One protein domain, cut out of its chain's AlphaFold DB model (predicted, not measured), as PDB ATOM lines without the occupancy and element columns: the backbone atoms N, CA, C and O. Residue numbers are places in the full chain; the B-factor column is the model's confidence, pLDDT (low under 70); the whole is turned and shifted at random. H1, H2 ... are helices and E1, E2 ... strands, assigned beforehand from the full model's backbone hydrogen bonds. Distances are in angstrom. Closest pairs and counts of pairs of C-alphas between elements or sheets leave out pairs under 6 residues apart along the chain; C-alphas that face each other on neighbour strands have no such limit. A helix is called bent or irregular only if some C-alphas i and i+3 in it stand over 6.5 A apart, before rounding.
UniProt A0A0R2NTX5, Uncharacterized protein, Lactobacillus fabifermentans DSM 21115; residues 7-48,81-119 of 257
ATOM      1  N   ALA A   7    -106.851  54.916  42.307       75.81
ATOM      2  CA  ALA A   7    -106.971  54.188  41.050       75.81
ATOM      3  C   ALA A   7    -105.758  54.551  40.184       75.81
ATOM      4  O   ALA A   7    -105.479  55.738  39.983       75.81
ATOM      5  N   TYR A   8    -105.026  53.540  39.727       81.94
ATOM      6  CA  TYR A   8    -103.861  53.700  38.864       81.94
ATOM      7  C   TYR A   8    -104.191  53.216  37.460       81.94
ATOM      8  O   TYR A   8    -105.084  52.403  37.257       81.94
ATOM      9  N   GLN A   9    -103.440  53.721  36.498       84.94
ATOM     10  CA  GLN A   9    -103.484  53.326  35.103       84.94
ATOM     11  C   GLN A   9    -102.060  53.244  34.562       84.94
ATOM     12  O   GLN A   9    -101.124  53.810  35.134       84.94
ATOM     13  N   VAL A  10    -101.902  52.528  33.455       88.25
ATOM     14  CA  VAL A  10    -100.602  52.314  32.827       88.25
ATOM     15  C   VAL A  10    -100.666  52.813  31.393       88.25
ATOM     16  O   VAL A  10    -101.617  52.521  30.664       88.25
ATOM     17  N   PHE A  11     -99.645  53.562  31.001       91.19
ATOM     18  CA  PHE A  11     -99.430  53.985  29.627       91.19
ATOM     19  C   PHE A  11     -98.145  53.361  29.105       91.19
ATOM     20  O   PHE A  11     -97.186  53.183  29.860       91.19
ATOM     21  N   TYR A  12     -98.120  53.074  27.810       90.44
ATOM     22  CA  TYR A  12     -96.913  52.703  27.097       90.44
ATOM     23  C   TYR A  12     -96.657  53.625  25.915       90.44
ATOM     24  O   TYR A  12     -97.580  54.190  25.341       90.44
ATOM     25  N   GLN A  13     -95.396  53.738  25.537       91.44
ATOM     26  CA  GLN A  13     -94.952  54.307  24.276       91.44
ATOM     27  C   GLN A  13     -94.008  53.288  23.651       91.44
ATOM     28  O   GLN A  13     -93.048  52.859  24.292       91.44
ATOM     29  N   LEU A  14     -94.294  52.881  22.418       89.00
ATOM     30  CA  LEU A  14     -93.393  52.034  21.647       89.00
ATOM     31  C   LEU A  14     -92.582  52.917  20.698       89.00
ATOM     32  O   LEU A  14     -93.147  53.736  19.974       89.00
ATOM     33  N   ASN A  15     -91.261  52.764  20.742       87.38
ATOM     34  CA  ASN A  15     -90.289  53.613  20.059       87.38
ATOM     35  C   ASN A  15     -90.555  55.100  20.360       87.38
ATOM     36  O   ASN A  15     -90.660  55.484  21.529       87.38
ATOM     37  N   ASP A  16     -90.695  55.918  19.318       84.19
ATOM     38  CA  ASP A  16     -91.052  57.338  19.411       84.19
ATOM     39  C   ASP A  16     -92.517  57.601  19.010       84.19
ATOM     40  O   ASP A  16     -92.871  58.715  18.630       84.19
ATOM     41  N   GLY A  17     -93.374  56.573  19.076       87.19
ATOM     42  CA  GLY A  17     -94.808  56.691  18.799       87.19
ATOM     43  C   GLY A  17     -95.586  57.448  19.881       87.19
ATOM     44  O   GLY A  17     -95.023  57.961  20.846       87.19
ATOM     45  N   ASP A  18     -96.910  57.495  19.757       91.06
ATOM     46  CA  ASP A  18     -97.762  58.149  20.755       91.06
ATOM     47  C   ASP A  18     -97.931  57.300  22.024       91.06
ATOM     48  O   ASP A  18     -97.972  56.065  21.990       91.06
ATOM     49  N   TRP A  19     -98.094  57.971  23.168       92.94
ATOM     50  CA  TRP A  19     -98.432  57.295  24.415       92.94
ATOM     51  C   TRP A  19     -99.838  56.705  24.351       92.94
ATOM     52  O   TRP A  19    -100.835  57.404  24.181       92.94
ATOM     53  N   THR A  20     -99.939  55.409  24.586       91.25
ATOM     54  CA  THR A  20    -101.185  54.653  24.532       91.25
ATOM     55  C   THR A  20    -101.498  54.085  25.907       91.25
ATOM     56  O   THR A  20    -100.624  53.587  26.612       91.25
ATOM     57  N   LYS A  21    -102.757  54.196  26.331       88.75
ATOM     58  CA  LYS A  21    -103.219  53.625  27.597       88.75
ATOM     59  C   LYS A  21    -103.438  52.118  27.428       88.75
ATOM     60  O   LYS A  21    -104.109  51.721  26.478       88.75
ATOM     61  N   PHE A  22    -102.949  51.294  28.356       83.06
ATOM     62  CA  PHE A  22    -103.358  49.884  28.409       83.06
ATOM     63  C   PHE A  22    -104.847  49.753  28.739       83.06
ATOM     64  O   PHE A  22    -105.416  50.574  29.468       83.06
ATOM     65  N   THR A  23    -105.496  48.723  28.202       73.62
ATOM     66  CA  THR A  23    -106.921  48.514  28.449       73.62
ATOM     67  C   THR A  23    -107.147  47.816  29.789       73.62
ATOM     68  O   THR A  23    -106.284  47.110  30.305       73.62
ATOM     69  N   SER A  24    -108.315  48.029  30.399       61.53
ATOM     70  CA  SER A  24    -108.639  47.498  31.732       61.53
ATOM     71  C   SER A  24    -108.763  45.971  31.788       61.53
ATOM     72  O   SER A  24    -108.840  45.416  32.876       61.53
ATOM     73  N   SER A  25    -108.809  45.273  30.646       66.38
ATOM     74  CA  SER A  25    -108.701  43.807  30.612       66.38
ATOM     75  C   SER A  25    -107.304  43.308  30.968       66.38
ATOM     76  O   SER A  25    -107.162  42.157  31.372       66.38
ATOM     77  N   ASP A  26    -106.294  44.169  30.840       62.66
ATOM     78  CA  ASP A  26    -104.883  43.798  30.949       62.66
ATOM     79  C   ASP A  26    -104.326  44.079  32.357       62.66
ATOM     80  O   ASP A  26    -103.211  43.676  32.691       62.66
ATOM     81  N   ILE A  27    -105.090  44.802  33.191       66.75
ATOM     82  CA  ILE A  27    -104.677  45.289  34.513       66.75
ATOM     83  C   ILE A  27    -105.825  45.121  35.516       66.75
ATOM     84  O   ILE A  27    -106.868  45.760  35.397       66.75
ATOM     85  N   ASP A  28    -105.599  44.328  36.565       68.44
ATOM     86  CA  ASP A  28    -106.456  44.303  37.749       68.44
ATOM     87  C   ASP A  28    -106.036  45.435  38.704       68.44
ATOM     88  O   ASP A  28    -105.098  45.321  39.501       68.44
ATOM     89  N   GLU A  29    -106.755  46.558  38.625       65.00
ATOM     90  CA  GLU A  29    -106.550  47.756  39.458       65.00
ATOM     91  C   GLU A  29    -106.745  47.496  40.971       65.00
ATOM     92  O   GLU A  29    -106.430  48.351  41.804       65.00
ATOM     93  N   THR A  30    -107.258  46.321  41.359       66.06
ATOM     94  CA  THR A  30    -107.473  45.948  42.764       66.06
ATOM     95  C   THR A  30    -106.277  45.228  43.398       66.06
ATOM     96  O   THR A  30    -106.167  45.221  44.636       66.06
ATOM     97  N   GLN A  31    -105.350  44.693  42.594       65.12
ATOM     98  CA  GLN A  31    -104.165  43.957  43.055       65.12
ATOM     99  C   GLN A  31    -102.987  44.879  43.386       65.12
ATOM    100  O   GLN A  31    -102.887  46.006  42.910       65.12
ATOM    101  N   THR A  32    -102.065  44.399  44.223       64.62
ATOM    102  CA  THR A  32    -100.798  45.098  44.530       64.62
ATOM    103  C   THR A  32     -99.696  44.833  43.504       64.62
ATOM    104  O   THR A  32     -98.655  45.480  43.547       64.62
ATOM    105  N   SER A  33     -99.912  43.878  42.602       65.94
ATOM    106  CA  SER A  33     -99.006  43.513  41.517       65.94
ATOM    107  C   SER A  33     -99.824  43.007  40.338       65.94
ATOM    108  O   SER A  33    -100.729  42.198  40.536       65.94
ATOM    109  N   ASN A  34     -99.473  43.440  39.132       68.06
ATOM    110  CA  ASN A  34    -100.046  42.949  37.884       68.06
ATOM    111  C   ASN A  34     -98.927  42.350  37.032       68.06
ATOM    112  O   ASN A  34     -97.823  42.891  37.001       68.06
ATOM    113  N   THR A  35     -99.209  41.233  36.364       70.88
ATOM    114  CA  THR A  35     -98.342  40.696  35.309       70.88
ATOM    115  C   THR A  35     -98.973  41.074  33.986       70.88
ATOM    116  O   THR A  35    -100.102  40.672  33.721       70.88
ATOM    117  N   LEU A  36     -98.262  41.867  33.194       68.75
ATOM    118  CA  LEU A  36     -98.732  42.328  31.900       68.75
ATOM    119  C   LEU A  36     -98.057  41.498  30.809       68.75
ATOM    120  O   LEU A  36     -96.841  41.586  30.635       68.75
ATOM    121  N   ASP A  37     -98.842  40.695  30.097       69.31
ATOM    122  CA  ASP A  37     -98.396  40.045  28.868       69.31
ATOM    123  C   ASP A  37     -98.705  40.975  27.691       69.31
ATOM    124  O   ASP A  37     -99.862  41.260  27.389       69.31
ATOM    125  N   LEU A  38     -97.657  41.483  27.049       63.00
ATOM    126  CA  LEU A  38     -97.767  42.390  25.905       63.00
ATOM    127  C   LEU A  38     -98.075  41.650  24.594       63.00
ATOM    128  O   LEU A  38     -98.234  42.288  23.550       63.00
ATOM    129  N   GLY A  39     -98.141  40.314  24.627       65.38
ATOM    130  CA  GLY A  39     -98.224  39.479  23.441       65.38
ATOM    131  C   GLY A  39     -97.035  39.709  22.502       65.38
ATOM    132  O   GLY A  39     -95.929  40.055  22.912       65.38
ATOM    133  N   THR A  40     -97.261  39.534  21.201       64.56
ATOM    134  CA  THR A  40     -96.276  39.912  20.179       64.56
ATOM    135  C   THR A  40     -96.212  41.437  20.085       64.56
ATOM    136  O   THR A  40     -97.165  42.036  19.583       64.56
ATOM    137  N   LEU A  41     -95.095  42.049  20.497       65.38
ATOM    138  CA  LEU A  41     -94.826  43.498  20.399       65.38
ATOM    139  C   LEU A  41     -95.171  44.097  19.032       65.38
ATOM    140  O   LEU A  41     -95.633  45.227  18.957       65.38
ATOM    141  N   LEU A  42     -95.029  43.307  17.968       61.34
ATOM    142  CA  LEU A  42     -95.447  43.644  16.607       61.34
ATOM    143  C   LEU A  42     -96.917  44.037  16.428       61.34
ATOM    144  O   LEU A  42     -97.262  44.661  15.431       61.34
ATOM    145  N   LYS A  43     -97.797  43.644  17.348       65.31
ATOM    146  CA  LYS A  43     -99.218  44.011  17.311       65.31
ATOM    147  C   LYS A  43     -99.491  45.354  17.984       65.31
ATOM    148  O   LYS A  43    -100.611  45.850  17.889       65.31
ATOM    149  N   LEU A  44     -98.503  45.932  18.669       68.62
ATOM    150  CA  LEU A  44     -98.627  47.241  19.294       68.62
ATOM    151  C   LEU A  44     -98.389  48.340  18.255       68.62
ATOM    152  O   LEU A  44     -97.477  48.273  17.431       68.62
ATOM    153  N   THR A  45     -99.202  49.391  18.321       68.50
ATOM    154  CA  THR A  45     -99.026  50.590  17.497       68.50
ATOM    155  C   THR A  45     -97.648  51.210  17.741       68.50
ATOM    156  O   THR A  45     -97.265  51.432  18.889       68.50
ATOM    157  N   GLY A  46     -96.913  51.494  16.660       66.44
ATOM    158  CA  GLY A  46     -95.572  52.088  16.716       66.44
ATOM    159  C   GLY A  46     -94.415  51.085  16.754       66.44
ATOM    160  O   GLY A  46     -93.267  51.513  16.863       66.44
ATOM    161  N   ALA A  47     -94.681  49.777  16.656       74.12
ATOM    162  CA  ALA A  47     -93.628  48.774  16.515       74.12
ATOM    163  C   ALA A  47     -92.826  49.015  15.231       74.12
ATOM    164  O   ALA A  47     -93.394  49.319  14.181       74.12
ATOM    165  N   ASN A  48     -91.512  48.830  15.301       78.19
ATOM    166  CA  ASN A  48     -90.638  48.807  14.138       78.19
ATOM    167  C   ASN A  48     -90.877  47.495  13.394       78.19
ATOM    168  O   ASN A  48     -90.069  46.589  13.516       78.19
ATOM    169  N   GLU A  81     -85.005  46.035  16.519       86.38
ATOM    170  CA  GLU A  81     -84.953  46.700  17.813       86.38
ATOM    171  C   GLU A  81     -86.212  47.532  18.047       86.38
ATOM    172  O   GLU A  81     -86.655  48.302  17.191       86.38
ATOM    173  N   ASN A  82     -86.788  47.385  19.233       86.12
ATOM    174  CA  ASN A  82     -87.885  48.200  19.723       86.12
ATOM    175  C   ASN A  82     -87.564  48.708  21.128       86.12
ATOM    176  O   ASN A  82     -86.996  47.996  21.954       86.12
ATOM    177  N   THR A  83     -87.976  49.933  21.429       88.81
ATOM    178  CA  THR A  83     -87.892  50.496  22.779       88.81
ATOM    179  C   THR A  83     -89.290  50.673  23.337       88.81
ATOM    180  O   THR A  83     -90.045  51.516  22.866       88.81
ATOM    181  N   LEU A  84     -89.648  49.907  24.360       88.75
ATOM    182  CA  LEU A  84     -90.908  50.075  25.072       88.75
ATOM    183  C   LEU A  84     -90.685  50.932  26.316       88.75
ATOM    184  O   LEU A  84     -89.953  50.549  27.226       88.75
ATOM    185  N   LYS A  85     -91.363  52.071  26.394       92.00
ATOM    186  CA  LYS A  85     -91.439  52.886  27.607       92.00
ATOM    187  C   LYS A  85     -92.780  52.640  28.279       92.00
ATOM    188  O   LYS A  85     -93.805  52.624  27.608       92.00
ATOM    189  N   VAL A  86     -92.781  52.466  29.594       90.69
ATOM    190  CA  VAL A  86     -93.982  52.228  30.402       90.69
ATOM    191  C   VAL A  86     -93.983  53.175  31.589       90.69
ATOM    192  O   VAL A  86     -92.958  53.364  32.248       90.69
ATOM    193  N   VAL A  87     -95.139  53.757  31.888       91.81
ATOM    194  CA  VAL A  87     -95.335  54.606  33.064       91.81
ATOM    195  C   VAL A  87     -96.625  54.222  33.775       91.81
ATOM    196  O   VAL A  87     -97.662  54.000  33.147       91.81
ATOM    197  N   VAL A  88     -96.551  54.140  35.102       89.06
ATOM    198  CA  VAL A  88     -97.705  53.909  35.972       89.06
ATOM    199  C   VAL A  88     -98.057  55.225  36.642       89.06
ATOM    200  O   VAL A  88     -97.217  55.826  37.312       89.06
ATOM    201  N   THR A  89     -99.295  55.675  36.473       89.81
ATOM    202  CA  THR A  89     -99.767  56.961  37.001       89.81
ATOM    203  C   THR A  89    -101.128  56.813  37.670       89.81
ATOM    204  O   THR A  89    -101.845  55.844  37.414       89.81
ATOM    205  N   PRO A  90    -101.521  57.731  38.571       88.94
ATOM    206  CA  PRO A  90    -102.907  57.809  39.013       88.94
ATOM    207  C   PRO A  90    -103.837  58.141  37.834       88.94
ATOM    208  O   PRO A  90    -103.417  58.645  36.793       88.94
ATOM    209  N   THR A  91    -105.138  57.905  37.994       88.56
ATOM    210  CA  THR A  91    -106.127  58.290  36.969       88.56
ATOM    211  C   THR A  91    -106.237  59.806  36.766       88.56
ATOM    212  O   THR A  91    -106.611  60.262  35.684       88.56
ATOM    213  N   ALA A  92    -105.870  60.596  37.779       88.69
ATOM    214  CA  ALA A  92    -105.823  62.051  37.729       88.69
ATOM    215  C   ALA A  92    -104.661  62.613  38.564       88.69
ATOM    216  O   ALA A  92    -104.205  61.978  39.517       88.69
ATOM    217  N   THR A  93    -104.208  63.823  38.232       88.50
ATOM    218  CA  THR A  93    -103.228  64.578  39.025       88.50
ATOM    219  C   THR A  93    -103.784  64.933  40.407       88.50
ATOM    220  O   THR A  93    -104.989  64.857  40.660       88.50
ATOM    221  N   THR A  94    -102.924  65.401  41.312       85.31
ATOM    222  CA  THR A  94    -103.343  65.915  42.631       85.31
ATOM    223  C   THR A  94    -104.308  67.100  42.537       85.31
ATOM    224  O   THR A  94    -105.117  67.296  43.441       85.31
ATOM    225  N   ALA A  95    -104.265  67.857  41.433       86.31
ATOM    226  CA  ALA A  95    -105.193  68.946  41.127       86.31
ATOM    227  C   ALA A  95    -106.523  68.472  40.502       86.31
ATOM    228  O   ALA A  95    -107.411  69.288  40.267       86.31
ATOM    229  N   GLY A  96    -106.679  67.169  40.236       86.88
ATOM    230  CA  GLY A  96    -107.898  66.573  39.683       86.88
ATOM    231  C   GLY A  96    -107.955  66.501  38.154       86.88
ATOM    232  O   GLY A  96    -108.974  66.077  37.613       86.88
ATOM    233  N   THR A  97    -106.886  66.874  37.443       90.25
ATOM    234  CA  THR A  97    -106.823  66.752  35.977       90.25
ATOM    235  C   THR A  97    -106.681  65.288  35.580       90.25
ATOM    236  O   THR A  97    -105.727  64.638  35.998       90.25
ATOM    237  N   ALA A  98    -107.591  64.768  34.756       91.81
ATOM    238  CA  ALA A  98    -107.491  63.402  34.249       91.81
ATOM    239  C   ALA A  98    -106.236  63.217  33.379       91.81
ATOM    240  O   ALA A  98    -105.964  64.021  32.482       91.81
ATOM    241  N   LEU A  99    -105.492  62.139  33.631       93.19
ATOM    242  CA  LEU A  99    -104.350  61.739  32.811       93.19
ATOM    243  C   LEU A  99    -104.834  60.815  31.689       93.19
ATOM    244  O   LEU A  99    -105.565  59.853  31.930       93.19
ATOM    245  N   THR A 100    -104.443  61.120  30.459       94.25
ATOM    246  CA  THR A 100    -104.894  60.476  29.220       94.25
ATOM    247  C   THR A 100    -103.718  60.304  28.263       94.25
ATOM    248  O   THR A 100    -102.689  60.957  28.417       94.25
ATOM    249  N   SER A 101    -103.886  59.490  27.220       93.62
ATOM    250  CA  SER A 101    -102.890  59.338  26.151       93.62
ATOM    251  C   SER A 101    -102.436  60.666  25.539       93.62
ATOM    252  O   SER A 101    -101.272  60.817  25.195       93.62
ATOM    253  N   ALA A 102    -103.339  61.647  25.456       93.81
ATOM    254  CA  ALA A 102    -103.073  62.921  24.801       93.81
ATOM    255  C   ALA A 102    -102.251  63.912  25.643       93.81
ATOM    256  O   ALA A 102    -101.656  64.818  25.075       93.81
ATOM    257  N   ASN A 103    -102.239  63.781  26.976       94.19
ATOM    258  CA  ASN A 103    -101.576  64.745  27.868       94.19
ATOM    259  C   ASN A 103    -100.531  64.116  28.795       94.19
ATOM    260  O   ASN A 103     -99.840  64.835  29.508       94.19
ATOM    261  N   ILE A 104    -100.388  62.788  28.807       94.25
ATOM    262  CA  ILE A 104     -99.449  62.119  29.712       94.25
ATOM    263  C   ILE A 104     -97.996  62.553  29.481       94.25
ATOM    264  O   ILE A 104     -97.242  62.641  30.446       94.25
ATOM    265  N   ALA A 105     -97.626  62.892  28.239       94.00
ATOM    266  CA  ALA A 105     -96.297  63.393  27.889       94.00
ATOM    267  C   ALA A 105     -95.904  64.650  28.693       94.00
ATOM    268  O   ALA A 105     -94.767  64.745  29.152       94.00
ATOM    269  N   ASP A 106     -96.860  65.552  28.946       94.50
ATOM    270  CA  ASP A 106     -96.652  66.799  29.700       94.50
ATOM    271  C   ASP A 106     -96.469  66.567  31.209       94.50
ATOM    272  O   ASP A 106     -96.081  67.473  31.946       94.50
ATOM    273  N   HIS A 107     -96.751  65.350  31.678       93.06
ATOM    274  CA  HIS A 107     -96.734  64.979  33.091       93.06
ATOM    275  C   HIS A 107     -95.658  63.940  33.435       93.06
ATOM    276  O   HIS A 107     -95.551  63.534  34.589       93.06
ATOM    277  N   LEU A 108     -94.836  63.500  32.472       92.38
ATOM    278  CA  LEU A 108     -93.836  62.448  32.705       92.38
ATOM    279  C   LEU A 108     -92.757  62.837  33.721       92.38
ATOM    280  O   LEU A 108     -92.177  61.949  34.335       92.38
ATOM    281  N   SER A 109     -92.500  64.131  33.940       93.00
ATOM    282  CA  SER A 109     -91.562  64.596  34.975       93.00
ATOM    283  C   SER A 109     -91.982  64.207  36.392       93.00
ATOM    284  O   SER A 109     -91.138  64.148  37.285       93.00
ATOM    285  N   ASP A 110     -93.275  63.945  36.592       92.44
ATOM    286  CA  ASP A 110     -93.851  63.633  37.898       92.44
ATOM    287  C   ASP A 110     -93.812  62.125  38.203       92.44
ATOM    288  O   ASP A 110     -94.134  61.706  39.318       92.44
ATOM    289  N   TYR A 111     -93.422  61.294  37.227       91.81
ATOM    290  CA  TYR A 111     -93.512  59.837  37.310       91.81
ATOM    291  C   TYR A 111     -92.243  59.145  36.814       91.81
ATOM    292  O   TYR A 111     -91.511  59.631  35.960       91.81
ATOM    293  N   SER A 112     -91.982  57.950  37.342       92.31
ATOM    294  CA  SER A 112     -90.879  57.123  36.854       92.31
ATOM    295  C   SER A 112     -91.288  56.395  35.578       92.31
ATOM    296  O   SER A 112     -92.194  55.561  35.595       92.31
ATOM    297  N   VAL A 113     -90.592  56.690  34.483       94.88
ATOM    298  CA  VAL A 113     -90.724  55.958  33.222       94.88
ATOM    299  C   VAL A 113     -89.741  54.794  33.220       94.88
ATOM    300  O   VAL A 113     -88.533  54.984  33.348       94.88
ATOM    301  N   THR A 114     -90.257  53.579  33.057       92.06
ATOM    302  CA  THR A 114     -89.440  52.379  32.857       92.06
ATOM    303  C   THR A 114     -89.217  52.184  31.368       92.06
ATOM    304  O   THR A 114     -90.177  52.180  30.605       92.06
ATOM    305  N   THR A 115     -87.965  52.021  30.951       93.12
ATOM    306  CA  THR A 115     -87.615  51.749  29.551       93.12
ATOM    307  C   THR A 115     -87.120  50.315  29.426       93.12
ATOM    308  O   THR A 115     -86.253  49.891  30.187       93.12
ATOM    309  N   VAL A 116     -87.673  49.585  28.464       88.19
ATOM    310  CA  VAL A 116     -87.343  48.198  28.148       88.19
ATOM    311  C   VAL A 116     -86.907  48.148  26.690       88.19
ATOM    312  O   VAL A 116     -87.693  48.445  25.791       88.19
ATOM    313  N   ALA A 117     -85.649  47.787  26.458       87.31
ATOM    314  CA  ALA A 117     -85.181  47.456  25.120       87.31
ATOM    315  C   ALA A 117     -85.629  46.032  24.782       87.31
ATOM    316  O   ALA A 117     -85.459  45.118  25.593       87.31
ATOM    317  N   VAL A 118     -86.197  45.850  23.594       83.94
ATOM    318  CA  VAL A 118     -86.578  44.542  23.072       83.94
ATOM    319  C   VAL A 118     -85.909  44.356  21.723       83.94
ATOM    320  O   VAL A 118     -86.122  45.155  20.814       83.94
ATOM    321  N   SER A 119     -85.100  43.305  21.613       83.75
ATOM    322  CA  SER A 119     -84.489  42.880  20.358       83.75
ATOM    323  C   SER A 119     -85.028  41.515  19.984       83.75
ATOM    324  O   SER A 119     -85.138  40.630  20.836       83.75
TER     325      SER A 119
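What this domain is: This is residues 7 to 48 and 81 to 119 of the 257 residues of an uncharacterized protein of Lactobacillus fabifermentans DSM 21115 (UniProt A0A0R2NTX5). With little regular structure, this is a small antiparallel sheet of three strands, E1 - E2 - E3, which the short helix H1 only grazes. The long unnamed stretch 15 to 48 is tied to E1 where residues 20 to 21 pair antiparallel with 11 to 12. The printed part has 81 residues, 31 in named elements, in the order E1, E2, H1, E3, class mixed. It is compact, radius of gyration of the C-alphas 12.7 A, spanning 38 by 27 by 18 A.

How they stand to each other: Inner strand E2, residues 81 to 90, is antiparallel to edge strand E1, residues 8 to 14, at 161 degrees, with N 9 and O 89 within hydrogen-bond range at 2.8 A. Edge strand E3, residues 113 to 119, is antiparallel to E2 at 156 degrees, with N 84 and O 116 at 2.8 A. H1, residues 104 to 110, only grazes the sheet; its closest C-alpha to E2 is Leu 108, 8.0 A from that of Val 87. H1 is irregular, C-alphas 106 and 109 being 7.7 A apart, with 1 of 3 O i to N i+4 and 2 of 4 O i to N i+3 pairs within range.

Where its parts are: E2 is 29.9 A long, E1 20.2 A, E3 19.4 A and H1 10.0 A. C-alpha 8 is at (-103.861, 53.700, 38.864), C-alpha 119 at (-84.489, 42.880, 20.358).

The domain as a whole: The farthest C-alphas, Ala 95 and Ser 119, are 39.2 A apart. Residues 49 to 80 are cut out, C-alphas 48 and 81 being 7.1 A apart. The link E2 to H1 is long. Residues 24 to 34 and 36 to 46 have pLDDT under 70.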